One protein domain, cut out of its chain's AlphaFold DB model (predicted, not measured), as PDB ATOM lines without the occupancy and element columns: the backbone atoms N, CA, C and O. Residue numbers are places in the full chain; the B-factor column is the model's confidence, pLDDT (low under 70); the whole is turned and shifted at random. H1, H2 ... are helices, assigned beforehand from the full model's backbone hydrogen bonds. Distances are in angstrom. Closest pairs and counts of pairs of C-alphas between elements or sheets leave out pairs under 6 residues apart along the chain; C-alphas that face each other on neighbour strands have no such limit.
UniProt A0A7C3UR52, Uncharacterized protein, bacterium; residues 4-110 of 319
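This is residues 4 to 110 of the 319 residues of an uncharacterized protein of bacterium (UniProt A0A7C3UR52). Picture a small body of six helices from which a long first helix, H1, sticks out as an arm with its residues 4 to 15. In the body H4 is in the middle, with H2 beside it and running the same way; H7 crosses H4 on one side and reaches H2 with its residues 104 to 109 alone, while H3 packs on H2, H5 packs crosswise on H4, and H6 follows at the far end from H1. The printed part has 107 residues with seven named helices, H1 to H7 in order, and no named strand: the class is all helix. It is only just compact, close to loose, with a radius of gyration of the C-alphas of 15.2 A; the arm adds to its elongated outline of 51 by 31 by 19 A.

Start at H1, residues 4 to 20, which is close but not clearly touching to H3, residues 39 to 44: the closest C-alphas, of Ala 19 and Leu 43, are 7.2 A apart. Go on to H2, residues 25 to 35, which touches H3 about perpendicular at 87 degrees, closest at the C-alphas of Ser 32 and Lys 39, 5.8 A. H2, H4 (residues 50 to 63) and H7 (residues 91 to 109) form a bundle, three helices grouped together. H2 and H4 touch at a shallow tilt of 8 degrees, the same way, closest at C-alphas 31 and 54, 7.4 A. H7 touches H4 at a steep tilt of 39 degrees, opposite ways, with C-alphas 55 and 101 closest at 5.9 A. With residues 104 to 109 alone H7 touches H2, closest at C-alphas 30 and 108, 5.2 A. H5, residues 67 to 73, touches H4 about perpendicular at 82 degrees, with C-alphas 56 and 67 closest at 5.4 A. H6, residues 80 to 86, only just touches H5, with 3 pairs of C-alphas within 8 A, the closest being 73 and 83 at 5.3 A. In H2 to H7 every O i to N i+4 pair is within hydrogen-bond range; in H1 12 of 13 are.

Find C-alpha 4 at (34.708, 0.122, 39.402); from there H1 runs 25.0 A to C-alpha 20. H2 measures 15.3 A and H4 19.9 A, beginning at C-alpha 50, (44.151, -22.537, 16.020). H3, H5 and H6 are shorter. H7 runs 25.7 A to C-alpha 109 at (41.713, -27.587, 8.721).

The two farthest C-alphas, of Lys 4 and Asp 92, are 52.2 A apart. The printed part has no cut and no long link. Look at the B-factor column: residues 4 to 21 are under 70, against a mean pLDDT of 87.0 for the printed part.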
ATOM      1  N   LYS A   4      33.538   0.992  39.618       67.38
ATOM      2  CA  LYS A   4      34.708   0.122  39.402       67.38
ATOM      3  C   LYS A   4      34.338  -1.279  38.898       67.38
ATOM      4  O   LYS A   4      35.033  -1.804  38.038       67.38
ATOM      5  N   LYS A   5      33.247  -1.879  39.394       65.06
ATOM      6  CA  LYS A   5      32.773  -3.189  38.911       65.06
ATOM      7  C   LYS A   5      32.192  -3.101  37.497       65.06
ATOM      8  O   LYS A   5      32.379  -4.037  36.736       65.06
ATOM      9  N   ILE A   6      31.550  -1.988  37.137       69.88
ATOM     10  CA  ILE A   6      31.005  -1.760  35.786       69.88
ATOM     11  C   ILE A   6      32.138  -1.565  34.766       69.88
ATOM     12  O   ILE A   6      32.121  -2.191  33.711       69.88
ATOM     13  N   ILE A   7      33.166  -0.779  35.107       68.00
ATOM     14  CA  ILE A   7      34.334  -0.553  34.238       68.00
ATOM     15  C   ILE A   7      35.138  -1.846  34.040       68.00
ATOM     16  O   ILE A   7      35.507  -2.167  32.915       68.00
ATOM     17  N   LEU A   8      35.360  -2.635  35.100       69.44
ATOM     18  CA  LEU A   8      36.054  -3.924  34.981       69.44
ATOM     19  C   LEU A   8      35.277  -4.914  34.093       69.44
ATOM     20  O   LEU A   8      35.881  -5.661  33.323       69.44
ATOM     21  N   PHE A   9      33.941  -4.885  34.169       63.09
ATOM     22  CA  PHE A   9      33.070  -5.703  33.327       63.09
ATOM     23  C   PHE A   9      33.133  -5.266  31.855       63.09
ATOM     24  O   PHE A   9      33.298  -6.116  30.988       63.09
ATOM     25  N   LEU A  10      33.104  -3.957  31.576       54.59
ATOM     26  CA  LEU A  10      33.236  -3.393  30.223       54.59
ATOM     27  C   LEU A  10      34.600  -3.696  29.582       54.59
ATOM     28  O   LEU A  10      34.652  -4.074  28.416       54.59
ATOM     29  N   VAL A  11      35.699  -3.605  30.337       58.53
ATOM     30  CA  VAL A  11      37.050  -3.914  29.824       58.53
ATOM     31  C   VAL A  11      37.214  -5.414  29.530       58.53
ATOM     32  O   VAL A  11      37.811  -5.783  28.514       58.53
ATOM     33  N   CYS A  12      36.639  -6.290  30.365       53.97
ATOM     34  CA  CYS A  12      36.601  -7.728  30.079       53.97
ATOM     35  C   CYS A  12      35.741  -8.041  28.847       53.97
ATOM     36  O   CYS A  12      36.143  -8.870  28.033       53.97
ATOM     37  N   PHE A  13      34.603  -7.359  28.674       50.00
ATOM     38  CA  PHE A  13      33.721  -7.559  27.522       50.00
ATOM     39  C   PHE A  13      34.381  -7.104  26.211       50.00
ATOM     40  O   PHE A  13      34.406  -7.869  25.251       50.00
ATOM     41  N   CYS A  14      35.022  -5.930  26.184       48.09
ATOM     42  CA  CYS A  14      35.755  -5.457  25.001       48.09
ATOM     43  C   CYS A  14      36.932  -6.372  24.623       48.09
ATOM     44  O   CYS A  14      37.172  -6.602  23.442       48.09
ATOM     45  N   SER A  15      37.640  -6.950  25.600       49.06
ATOM     46  CA  SER A  15      38.754  -7.873  25.321       49.06
ATOM     47  C   SER A  15      38.295  -9.207  24.713       49.06
ATOM     48  O   SER A  15      39.061  -9.851  24.000       49.06
ATOM     49  N   ILE A  16      37.057  -9.630  24.993       49.84
ATOM     50  CA  ILE A  16      36.444 -10.831  24.405       49.84
ATOM     51  C   ILE A  16      35.982 -10.549  22.968       49.84
ATOM     52  O   ILE A  16      36.193 -11.387  22.097       49.84
ATOM     53  N   VAL A  17      35.439  -9.355  22.703       50.19
ATOM     54  CA  VAL A  17      34.983  -8.948  21.361       50.19
ATOM     55  C   VAL A  17      36.158  -8.793  20.383       50.19
ATOM     56  O   VAL A  17      36.079  -9.283  19.265       50.19
ATOM     57  N   VAL A  18      37.296  -8.231  20.813       50.81
ATOM     58  CA  VAL A  18      38.495  -8.098  19.950       50.81
ATOM     59  C   VAL A  18      39.148  -9.457  19.635       50.81
ATOM     60  O   VAL A  18      39.822  -9.607  18.620       50.81
ATOM     61  N   ALA A  19      38.941 -10.482  20.468       49.06
ATOM     62  CA  ALA A  19      39.447 -11.831  20.205       49.06
ATOM     63  C   ALA A  19      38.560 -12.638  19.235       49.06
ATOM     64  O   ALA A  19      39.064 -13.570  18.604       49.06
ATOM     65  N   GLN A  20      37.272 -12.293  19.098       50.34
ATOM     66  CA  GLN A  20      36.351 -12.970  18.176       50.34
ATOM     67  C   GLN A  20      36.687 -12.715  16.700       50.34
ATOM     68  O   GLN A  20      36.389 -13.564  15.871       50.34
ATOM     69  N   GLU A  21      37.382 -11.626  16.364       55.00
ATOM     70  CA  GLU A  21      37.753 -11.324  14.970       55.00
ATOM     71  C   GLU A  21      38.948 -12.138  14.443       55.00
ATOM     72  O   GLU A  21      39.284 -12.049  13.263       55.00
ATOM     73  N   LYS A  22      39.626 -12.932  15.284       70.06
ATOM     74  CA  LYS A  22      40.915 -13.534  14.906       70.06
ATOM     75  C   LYS A  22      40.809 -14.889  14.198       70.06
ATOM     76  O   LYS A  22      41.750 -15.278  13.507       70.06
ATOM     77  N   TYR A  23      39.714 -15.628  14.373       80.81
ATOM     78  CA  TYR A  23      39.589 -16.999  13.868       80.81
ATOM     79  C   TYR A  23      38.335 -17.190  13.021       80.81
ATOM     80  O   TYR A  23      37.265 -16.719  13.378       80.81
ATOM     81  N   ASP A  24      38.467 -17.941  11.927       85.69
ATOM     82  CA  ASP A  24      37.335 -18.392  11.115       85.69
ATOM     83  C   ASP A  24      36.388 -19.275  11.957       85.69
ATOM     84  O   ASP A  24      36.788 -20.330  12.464       85.69
ATOM     85  N   ASP A  25      35.129 -18.846  12.104       88.75
ATOM     86  CA  ASP A  25      34.111 -19.482  12.962       88.75
ATOM     87  C   ASP A  25      33.889 -20.962  12.635       88.75
ATOM     88  O   ASP A  25      33.641 -21.789  13.521       88.75
ATOM     89  N   LYS A  26      34.003 -21.313  11.353       87.38
ATOM     90  CA  LYS A  26      33.812 -22.677  10.869       87.38
ATOM     91  C   LYS A  26      34.958 -23.588  11.294       87.38
ATOM     92  O   LYS A  26      34.732 -24.706  11.758       87.38
ATOM     93  N   THR A  27      36.189 -23.107  11.177       88.94
ATOM     94  CA  THR A  27      37.380 -23.819  11.648       88.94
ATOM     95  C   THR A  27      37.359 -23.968  13.169       88.94
ATOM     96  O   THR A  27      37.672 -25.040  13.687       88.94
ATOM     97  N   LEU A  28      36.906 -22.936  13.890       91.94
ATOM     98  CA  LEU A  28      36.715 -22.982  15.340       91.94
ATOM     99  C   LEU A  28      35.692 -24.055  15.755       91.94
ATOM    100  O   LEU A  28      35.912 -24.792  16.716       91.94
ATOM    101  N   GLU A  29      34.588 -24.180  15.018       92.44
ATOM    102  CA  GLU A  29      33.574 -25.214  15.246       92.44
ATOM    103  C   GLU A  29      34.097 -26.627  15.025       92.44
ATOM    104  O   GLU A  29      33.885 -27.505  15.862       92.44
ATOM    105  N   ARG A  30      34.849 -26.839  13.945       92.31
ATOM    106  CA  ARG A  30      35.477 -28.135  13.680       92.31
ATOM    107  C   ARG A  30      36.520 -28.486  14.725       92.31
ATOM    108  O   ARG A  30      36.544 -29.624  15.176       92.31
ATOM    109  N   LEU A  31      37.351 -27.525  15.137       94.69
ATOM    110  CA  LEU A  31      38.324 -27.748  16.205       94.69
ATOM    111  C   LEU A  31      37.615 -28.175  17.492       94.69
ATOM    112  O   LEU A  31      38.026 -29.151  18.118       94.69
ATOM    113  N   SER A  32      36.522 -27.493  17.845       95.56
ATOM    114  CA  SER A  32      35.703 -27.838  19.007       95.56
ATOM    115  C   SER A  32      35.113 -29.247  18.899       95.56
ATOM    116  O   SER A  32      35.234 -30.039  19.829       95.56
ATOM    117  N   SER A  33      34.567 -29.606  17.736       94.62
ATOM    118  CA  SER A  33      34.015 -30.940  17.482       94.62
ATOM    119  C   SER A  33      35.071 -32.052  17.531       94.62
ATOM    120  O   SER A  33      34.804 -33.114  18.085       94.62
ATOM    121  N   VAL A  34      36.268 -31.817  16.982       94.69
ATOM    122  CA  VAL A  34      37.348 -32.819  16.914       94.69
ATOM    123  C   VAL A  34      38.024 -33.033  18.267       94.69
ATOM    124  O   VAL A  34      38.408 -34.155  18.585       94.69
ATOM    125  N   THR A  35      38.199 -31.970  19.052       96.06
ATOM    126  CA  THR A  35      38.948 -32.022  20.320       96.06
ATOM    127  C   THR A  35      38.056 -32.201  21.547       96.06
ATOM    128  O   THR A  35      38.549 -32.587  22.605       96.06
ATOM    129  N   GLY A  36      36.759 -31.899  21.430       96.12
ATOM    130  CA  GLY A  36      35.826 -31.806  22.554       96.12
ATOM    131  C   GLY A  36      35.978 -30.526  23.387       96.12
ATOM    132  O   GLY A  36      35.186 -30.302  24.301       96.12
ATOM    133  N   ILE A  37      36.957 -29.667  23.079       96.69
ATOM    134  CA  ILE A  37      37.171 -28.394  23.776       96.69
ATOM    135  C   ILE A  37      36.090 -27.412  23.327       96.69
ATOM    136  O   ILE A  37      35.863 -27.221  22.133       96.69
ATOM    137  N   SER A  38      35.420 -26.748  24.266       96.19
ATOM    138  CA  SER A  38      34.386 -25.766  23.918       96.19
ATOM    139  C   SER A  38      34.970 -24.551  23.175       96.19
ATOM    140  O   SER A  38      36.093 -24.124  23.449       96.19
ATOM    141  N   LYS A  39      34.194 -23.927  22.270       94.19
ATOM    142  CA  LYS A  39      34.618 -22.698  21.559       94.19
ATOM    143  C   LYS A  39      35.095 -21.605  22.530       94.19
ATOM    144  O   LYS A  39      36.101 -20.947  22.280       94.19
ATOM    145  N   SER A  40      34.398 -21.429  23.655       91.81
ATOM    146  CA  SER A  40      34.745 -20.424  24.667       91.81
ATOM    147  C   SER A  40      36.068 -20.725  25.371       91.81
ATOM    148  O   SER A  40      36.802 -19.797  25.699       91.81
ATOM    149  N   GLU A  41      36.403 -21.998  25.575       94.00
ATOM    150  CA  GLU A  41      37.685 -22.419  26.136       94.00
ATOM    151  C   GLU A  41      38.834 -22.266  25.132       94.00
ATOM    152  O   GLU A  41      39.869 -21.706  25.488       94.00
ATOM    153  N   ILE A  42      38.623 -22.619  23.858       94.19
ATOM    154  CA  ILE A  42      39.602 -22.384  22.779       94.19
ATOM    155  C   ILE A  42      39.996 -20.898  22.721       94.19
ATOM    156  O   ILE A  42      41.181 -20.560  22.677       94.19
ATOM    157  N   LEU A  43      39.012 -19.996  22.788       91.50
ATOM    158  CA  LEU A  43      39.248 -18.549  22.764       91.50
ATOM    159  C   LEU A  43      40.001 -18.035  24.006       91.50
ATOM    160  O   LEU A  43      40.718 -17.035  23.917       91.50
ATOM    161  N   ARG A  44      39.904 -18.717  25.159       92.88
ATOM    162  CA  ARG A  44      40.623 -18.331  26.389       92.88
ATOM    163  C   ARG A  44      42.127 -18.565  26.306       92.88
ATOM    164  O   ARG A  44      42.868 -17.838  26.964       92.88
ATOM    165  N   TYR A  45      42.587 -19.520  25.498       91.69
ATOM    166  CA  TYR A  45      44.010 -19.854  25.404       91.69
ATOM    167  C   TYR A  45      44.871 -18.771  24.741       91.69
ATOM    168  O   TYR A  45      46.089 -18.785  24.908       91.69
ATOM    169  N   LYS A  46      44.263 -17.823  24.007       89.19
ATOM    170  CA  LYS A  46      44.953 -16.680  23.371       89.19
ATOM    171  C   LYS A  46      46.175 -17.070  22.527       89.19
ATOM    172  O   LYS A  46      47.117 -16.288  22.393       89.19
ATOM    173  N   ALA A  47      46.165 -18.266  21.942       89.25
ATOM    174  CA  ALA A  47      47.235 -18.686  21.050       89.25
ATOM    175  C   ALA A  47      47.331 -17.753  19.817       89.25
ATOM    176  O   ALA A  47      46.413 -16.983  19.519       89.25
ATOM    177  N   PRO A  48      48.447 -17.768  19.077       86.12
ATOM    178  CA  PRO A  48      48.553 -17.069  17.805       86.12
ATOM    179  C   PRO A  48      47.605 -17.633  16.742       86.12
ATOM    180  O   PRO A  48      46.996 -16.850  16.017       86.12
ATOM    181  N   THR A  49      47.477 -18.963  16.684       91.12
ATOM    182  CA  THR A  49      46.720 -19.710  15.673       91.12
ATOM    183  C   THR A  49      45.925 -20.852  16.315       91.12
ATOM    184  O   THR A  49      46.273 -21.343  17.393       91.12
ATOM    185  N   LEU A  50      44.880 -21.323  15.628       92.94
ATOM    186  CA  LEU A  50      44.151 -22.537  16.020       92.94
ATOM    187  C   LEU A  50      45.016 -23.803  15.901       92.94
ATOM    188  O   LEU A  50      44.809 -24.761  16.642       92.94
ATOM    189  N   GLU A  51      46.005 -23.808  15.003       93.50
ATOM    190  CA  GLU A  51      46.959 -24.913  14.858       93.50
ATOM    191  C   GLU A  51      47.807 -25.106  16.118       93.50
ATOM    192  O   GLU A  51      48.009 -26.242  16.544       93.50
ATOM    193  N   ASN A  52      48.234 -24.012  16.757       95.38
ATOM    194  CA  ASN A  52      48.989 -24.069  18.009       95.38
ATOM    195  C   ASN A  52      48.154 -24.677  19.143       95.38
ATOM    196  O   ASN A  52      48.678 -25.426  19.966       95.38
ATOM    197  N   ILE A  53      46.848 -24.390  19.173       96.19
ATOM    198  CA  ILE A  53      45.918 -24.975  20.150       96.19
ATOM    199  C   ILE A  53      45.741 -26.467  19.878       96.19
ATOM    200  O   ILE A  53      45.813 -27.267  20.809       96.19
ATOM    201  N   LEU A  54      45.561 -26.856  18.612       96.75
ATOM    202  CA  LEU A  54      45.449 -28.263  18.240       96.75
ATOM    203  C   LEU A  54      46.719 -29.047  18.601       96.75
ATOM    204  O   LEU A  54      46.621 -30.144  19.147       96.75
ATOM    205  N   LEU A  55      47.903 -28.484  18.342       96.88
ATOM    206  CA  LEU A  55      49.170 -29.110  18.718       96.88
ATOM    207  C   LEU A  55      49.274 -29.263  20.239       96.88
ATOM    208  O   LEU A  55      49.558 -30.356  20.719       96.88
ATOM    209  N   ALA A  56      48.973 -28.209  21.003       97.62
ATOM    210  CA  ALA A  56      48.993 -28.266  22.462       97.62
ATOM    211  C   ALA A  56      47.983 -29.280  23.034       97.62
ATOM    212  O   ALA A  56      48.305 -29.991  23.982       97.62
ATOM    213  N   TYR A  57      46.798 -29.413  22.428       98.12
ATOM    214  CA  TYR A  57      45.834 -30.463  22.767       98.12
ATOM    215  C   TYR A  57      46.419 -31.862  22.551       98.12
ATOM    216  O   TYR A  57      46.370 -32.701  23.449       98.12
ATOM    217  N   VAL A  58      47.039 -32.121  21.399       97.44
ATOM    218  CA  VAL A  58      47.664 -33.428  21.150       97.44
ATOM    219  C   VAL A  58      48.775 -33.693  22.163       97.44
ATOM    220  O   VAL A  58      48.786 -34.753  22.780       97.44
ATOM    221  N   VAL A  59      49.648 -32.718  22.412       97.62
ATOM    222  CA  VAL A  59      50.722 -32.829  23.410       97.62
ATOM    223  C   VAL A  59      50.163 -33.103  24.816       97.62
ATOM    224  O   VAL A  59      50.744 -33.906  25.551       97.62
ATOM    225  N   SER A  60      49.021 -32.513  25.194       98.00
ATOM    226  CA  SER A  60      48.391 -32.778  26.499       98.00
ATOM    227  C   SER A  60      47.972 -34.233  26.668       98.00
ATOM    228  O   SER A  60      48.189 -34.808  27.732       98.00
ATOM    229  N   ASN A  61      47.486 -34.871  25.601       97.62
ATOM    230  CA  ASN A  61      47.051 -36.267  25.644       97.62
ATOM    231  C   ASN A  61      48.218 -37.254  25.802       97.62
ATOM    232  O   ASN A  61      48.020 -38.342  26.332       97.62
ATOM    233  N   TYR A  62      49.426 -36.887  25.360       97.56
ATOM    234  CA  TYR A  62      50.617 -37.738  25.485       97.56
ATOM    235  C   TYR A  62      51.420 -37.480  26.760       97.56
ATOM    236  O   TYR A  62      52.081 -38.386  27.258       97.56
ATOM    237  N   THR A  63      51.399 -36.251  27.277       97.00
ATOM    238  CA  THR A  63      52.255 -35.856  28.408       97.00
ATOM    239  C   THR A  63      51.504 -35.711  29.729       97.00
ATOM    240  O   THR A  63      52.140 -35.602  30.772       97.00
ATOM    241  N   GLY A  64      50.167 -35.657  29.703       97.00
ATOM    242  CA  GLY A  64      49.331 -35.391  30.879       97.00
ATOM    243  C   GLY A  64      49.356 -33.935  31.364       97.00
ATOM    244  O   GLY A  64      48.641 -33.592  32.304       97.00
ATOM    245  N   ASN A  65      50.147 -33.057  30.737       97.75
ATOM    246  CA  ASN A  65      50.168 -31.630  31.057       97.75
ATOM    247  C   ASN A  65      48.930 -30.926  30.499       97.75
ATOM    248  O   ASN A  65      48.456 -31.256  29.416       97.75
ATOM    249  N   SER A  66      48.442 -29.896  31.194       97.75
ATOM    250  CA  SER A  66      47.336 -29.085  30.677       97.75
ATOM    251  C   SER A  66      47.734 -28.311  29.411       97.75
ATOM    252  O   SER A  66      48.892 -27.907  29.257       97.75
ATOM    253  N   ILE A  67      46.763 -28.030  28.533       97.19
ATOM    254  CA  ILE A  67      46.962 -27.209  27.323       97.19
ATOM    255  C   ILE A  67      47.546 -25.835  27.677       97.19
ATOM    256  O   ILE A  67      48.445 -25.350  26.996       97.19
ATOM    257  N   GLU A  68      47.084 -25.221  28.771       96.94
ATOM    258  CA  GLU A  68      47.588 -23.924  29.230       96.94
ATOM    259  C   GLU A  68      49.067 -23.993  29.644       96.94
ATOM    260  O   GLU A  68      49.846 -23.108  29.281       96.94
ATOM    261  N   THR A  69      49.468 -25.053  30.357       97.38
ATOM    262  CA  THR A  69      50.873 -25.296  30.726       97.38
ATOM    263  C   THR A  69      51.741 -25.430  29.477       97.38
ATOM    264  O   THR A  69      52.776 -24.769  29.374       97.38
ATOM    265  N   ILE A  70      51.296 -26.239  28.513       97.69
ATOM    266  CA  ILE A  70      52.021 -26.490  27.263       97.69
ATOM    267  C   ILE A  70      52.177 -25.197  26.468       97.69
ATOM    268  O   ILE A  70      53.287 -24.860  26.058       97.69
ATOM    269  N   LEU A  71      51.096 -24.433  26.287       96.44
ATOM    270  CA  LEU A  71      51.139 -23.169  25.556       96.44
ATOM    271  C   LEU A  71      52.086 -22.170  26.224       96.44
ATOM    272  O   LEU A  71      52.942 -21.616  25.546       96.44
ATOM    273  N   LYS A  72      52.025 -21.972  27.545       95.94
ATOM    274  CA  LYS A  72      52.939 -21.037  28.231       95.94
ATOM    275  C   LYS A  72      54.409 -21.445  28.103       95.94
ATOM    276  O   LYS A  72      55.268 -20.588  27.908       95.94
ATOM    277  N   ALA A  73      54.699 -22.740  28.185       96.44
ATOM    278  CA  ALA A  73      56.059 -23.262  28.079       96.44
ATOM    279  C   ALA A  73      56.621 -23.252  26.640       96.44
ATOM    280  O   ALA A  73      57.838 -23.261  26.470       96.44
ATOM    281  N   SER A  74      55.756 -23.179  25.623       95.25
ATOM    282  CA  SER A  74      56.106 -23.213  24.190       95.25
ATOM    283  C   SER A  74      55.953 -21.863  23.472       95.25
ATOM    284  O   SER A  74      55.741 -21.827  22.259       95.25
ATOM    285  N   ASP A  75      55.994 -20.745  24.207       93.81
ATOM    286  CA  ASP A  75      55.704 -19.398  23.672       93.81
ATOM    287  C   ASP A  75      54.379 -19.355  22.882       93.81
ATOM    288  O   ASP A  75      54.291 -18.961  21.717       93.81
ATOM    289  N   PHE A  76      53.328 -19.857  23.526       92.38
ATOM    290  CA  PHE A  76      51.988 -20.052  22.980       92.38
ATOM    291  C   PHE A  76      51.964 -20.926  21.715       92.38
ATOM    292  O   PHE A  76      51.241 -20.647  20.755       92.38
ATOM    293  N   GLY A  77      52.747 -22.007  21.722       88.12
ATOM    294  CA  GLY A  77      52.823 -23.004  20.656       88.12
ATOM    295  C   GLY A  77      53.723 -22.633  19.478       88.12
ATOM    296  O   GLY A  77      53.751 -23.378  18.504       88.12
ATOM    297  N   LYS A  78      54.451 -21.510  19.536       88.75
ATOM    298  CA  LYS A  78      55.404 -21.119  18.481       88.75
ATOM    299  C   LYS A  78      56.698 -21.927  18.518       88.75
ATOM    300  O   LYS A  78      57.309 -22.131  17.476       88.75
ATOM    301  N   ASP A  79      57.105 -22.376  19.701       94.00
ATOM    302  CA  ASP A  79      58.318 -23.163  19.907       94.00
ATOM    303  C   ASP A  79      58.004 -24.377  20.785       94.00
ATOM    304  O   ASP A  79      58.226 -24.399  21.998       94.00
ATOM    305  N   MET A  80      57.431 -25.410  20.163       95.56
ATOM    306  CA  MET A  80      57.088 -26.642  20.875       95.56
ATOM    307  C   MET A  80      58.333 -27.418  21.330       95.56
ATOM    308  O   MET A  80      58.272 -28.157  22.313       95.56
ATOM    309  N   LYS A  81      59.485 -27.197  20.682       94.94
ATOM    310  CA  LYS A  81      60.753 -27.820  21.067       94.94
ATOM    311  C   LYS A  81      61.180 -27.371  22.463       94.94
ATOM    312  O   LYS A  81      61.565 -28.210  23.270       94.94
ATOM    313  N   LYS A  82      61.014 -26.085  22.792       95.56
ATOM    314  CA  LYS A  82      61.274 -25.566  24.146       95.56
ATOM    315  C   LYS A  82      60.494 -26.314  25.231       95.56
ATOM    316  O   LYS A  82      61.044 -26.596  26.299       95.56
ATOM    317  N   PHE A  83      59.230 -26.656  24.968       97.19
ATOM    318  CA  PHE A  83      58.435 -27.474  25.884       97.19
ATOM    319  C   PHE A  83      58.982 -28.904  25.974       97.19
ATOM    320  O   PHE A  83      59.199 -29.390  27.081       97.19
ATOM    321  N   TYR A  84      59.264 -29.556  24.841       97.56
ATOM    322  CA  TYR A  84      59.813 -30.917  24.834       97.56
ATOM    323  C   TYR A  84      61.126 -31.029  25.609       97.56
ATOM    324  O   TYR A  84      61.262 -31.939  26.427       97.56
ATOM    325  N   ASP A  85      62.037 -30.074  25.419       96.62
ATOM    326  CA  ASP A  85      63.322 -30.027  26.118       96.62
ATOM    327  C   ASP A  85      63.122 -29.825  27.633       96.62
ATOM    328  O   ASP A  85      63.739 -30.511  28.445       96.62
ATOM    329  N   SER A  86      62.211 -28.925  28.028       96.56
ATOM    330  CA  SER A  86      61.966 -28.592  29.443       96.56
ATOM    331  C   SER A  86      61.258 -29.706  30.223       96.56
ATOM    332  O   SER A  86      61.413 -29.794  31.439       96.56
ATOM    333  N   TYR A  87      60.467 -30.535  29.539       96.88
ATOM    334  CA  TYR A  87      59.663 -31.601  30.146       96.88
ATOM    335  C   TYR A  87      60.167 -33.011  29.799       96.88
ATOM    336  O   TYR A  87      59.498 -33.992  30.115       96.88
ATOM    337  N   GLY A  88      61.339 -33.129  29.163       96.44
ATOM    338  CA  GLY A  88      61.976 -34.415  28.870       96.44
ATOM    339  C   GLY A  88      61.169 -35.313  27.927       96.44
ATOM    340  O   GLY A  88      61.167 -36.532  28.090       96.44
ATOM    341  N   VAL A  89      60.462 -34.735  26.951       96.12
ATOM    342  CA  VAL A  89      59.661 -35.510  25.990       96.12
ATOM    343  C   VAL A  89      60.595 -36.184  24.985       96.12
ATOM    344  O   VAL A  89      61.164 -35.527  24.116       96.12
ATOM    345  N   ILE A  90      60.752 -37.503  25.093       97.00
ATOM    346  CA  ILE A  90      61.649 -38.286  24.228       97.00
ATOM    347  C   ILE A  90      61.170 -38.333  22.768       97.00
ATOM    348  O   ILE A  90      59.977 -38.207  22.483       97.00
ATOM    349  N   GLN A  91      62.101 -38.573  21.837       95.19
ATOM    350  CA  GLN A  91      61.857 -38.512  20.390       95.19
ATOM    351  C   GLN A  91      60.710 -39.417  19.912       95.19
ATOM    352  O   GLN A  91      59.907 -38.995  19.085       95.19
ATOM    353  N   ASP A  92      60.580 -40.630  20.454       95.44
ATOM    354  CA  ASP A  92      59.512 -41.560  20.058       95.44
ATOM    355  C   ASP A  92      58.112 -41.016  20.384       95.44
ATOM    356  O   ASP A  92      57.167 -41.157  19.597       95.44
ATOM    357  N   ILE A  93      57.980 -40.317  21.516       95.94
ATOM    358  CA  ILE A  93      56.738 -39.635  21.894       95.94
ATOM    359  C   ILE A  93      56.511 -38.428  20.981       95.94
ATOM    360  O   ILE A  93      55.390 -38.232  20.515       95.94
ATOM    361  N   GLN A  94      57.554 -37.656  20.654       96.31
ATOM    362  CA  GLN A  94      57.439 -36.536  19.709       96.31
ATOM    363  C   GLN A  94      56.960 -37.004  18.325       96.31
ATOM    364  O   GLN A  94      56.077 -36.382  17.734       96.31
ATOM    365  N   ASN A  95      57.476 -38.132  17.829       89.56
ATOM    366  CA  ASN A  95      57.037 -38.737  16.570       89.56
ATOM    367  C   ASN A  95      55.547 -39.119  16.627       89.56
ATOM    368  O   ASN A  95      54.790 -38.832  15.698       89.56
ATOM    369  N   SER A  96      55.106 -39.701  17.744       93.25
ATOM    370  CA  SER A  96      53.701 -40.069  17.968       93.25
ATOM    371  C   SER A  96      52.778 -38.844  18.047       93.25
ATOM    372  O   SER A  96      51.697 -38.839  17.449       93.25
ATOM    373  N   ILE A  97      53.224 -37.774  18.716       95.56
ATOM    374  CA  ILE A  97      52.537 -36.476  18.762       95.56
ATOM    375  C   ILE A  97      52.396 -35.902  17.351       95.56
ATOM    376  O   ILE A  97      51.291 -35.536  16.961       95.56
ATOM    377  N   ASN A  98      53.477 -35.862  16.570       91.06
ATOM    378  CA  ASN A  98      53.463 -35.310  15.214       91.06
ATOM    379  C   ASN A  98      52.500 -36.076  14.300       91.06
ATOM    380  O   ASN A  98      51.696 -35.462  13.598       91.06
ATOM    381  N   ASN A  99      52.513 -37.410  14.361       84.44
ATOM    382  CA  ASN A  99      51.583 -38.243  13.597       84.44
ATOM    383  C   ASN A  99      50.125 -37.942  13.966       84.44
ATOM    384  O   ASN A  99      49.291 -37.729  13.083       84.44
ATOM    385  N   LYS A 100      49.814 -37.860  15.268       94.31
ATOM    386  CA  LYS A 100      48.449 -37.576  15.721       94.31
ATOM    387  C   LYS A 100      48.011 -36.147  15.403       94.31
ATOM    388  O   LYS A 100      46.861 -35.931  15.025       94.31
ATOM    389  N   TYR A 101      48.916 -35.181  15.533       94.81
ATOM    390  CA  TYR A 101      48.677 -33.795  15.150       94.81
ATOM    391  C   TYR A 101      48.328 -33.687  13.670       94.81
ATOM    392  O   TYR A 101      47.308 -33.087  13.356       94.81
ATOM    393  N   ASN A 102      49.091 -34.326  12.781       85.75
ATOM    394  CA  ASN A 102      48.807 -34.313  11.347       85.75
ATOM    395  C   ASN A 102      47.428 -34.918  11.031       85.75
ATOM    396  O   ASN A 102      46.649 -34.302  10.308       85.75
ATOM    397  N   GLU A 103      47.079 -36.053  11.647       87.75
ATOM    398  CA  GLU A 103      45.757 -36.682  11.491       87.75
ATOM    399  C   GLU A 103      44.610 -35.741  11.905       87.75
ATOM    400  O   GLU A 103      43.613 -35.598  11.194       87.75
ATOM    401  N   LEU A 104      44.721 -35.088  13.068       91.75
ATOM    402  CA  LEU A 104      43.678 -34.171  13.534       91.75
ATOM    403  C   LEU A 104      43.682 -32.852  12.759       91.75
ATOM    404  O   LEU A 104      42.618 -32.275  12.535       91.75
ATOM    405  N   ARG A 105      44.854 -32.380  12.328       90.69
ATOM    406  CA  ARG A 105      45.003 -31.156  11.540       90.69
ATOM    407  C   ARG A 105      44.260 -31.300  10.225       90.69
ATOM    408  O   ARG A 105      43.501 -30.402   9.869       90.69
ATOM    409  N   GLU A 106      44.391 -32.445   9.560       84.38
ATOM    410  CA  GLU A 106      43.611 -32.748   8.362       84.38
ATOM    411  C   GLU A 106      42.106 -32.722   8.628       84.38
ATOM    412  O   GLU A 106      41.370 -32.221   7.793       84.38
ATOM    413  N   LYS A 107      41.625 -33.189   9.785       86.50
ATOM    414  CA  LYS A 107      40.187 -33.161  10.122       86.50
ATOM    415  C   LYS A 107      39.664 -31.748  10.390       86.50
ATOM    416  O   LYS A 107      38.561 -31.411   9.966       86.50
ATOM    417  N   VAL A 108      40.438 -30.926  11.097       87.38
ATOM    418  CA  VAL A 108      40.027 -29.574  11.512       87.38
ATOM    419  C   VAL A 108      40.153 -28.582  10.359       87.38
ATOM    420  O   VAL A 108      39.205 -27.863  10.035       87.38
ATOM    421  N   PHE A 109      41.318 -28.577   9.718       84.62
ATOM    422  CA  PHE A 109      41.713 -27.587   8.721       84.62
ATOM    423  C   PHE A 109      41.523 -28.082   7.291       84.62
ATOM    424  O   PHE A 109      42.027 -27.454   6.362       84.62
ATOM    425  N   LYS A 110      40.783 -29.183   7.088       78.62
ATOM    426  CA  LYS A 110      40.389 -29.614   5.746       78.62
ATOM    427  C   LYS A 110      39.711 -28.452   5.040       78.62
ATOM    428  O   LYS A 110      38.603 -28.067   5.424       78.62
TER     429      LYS A 110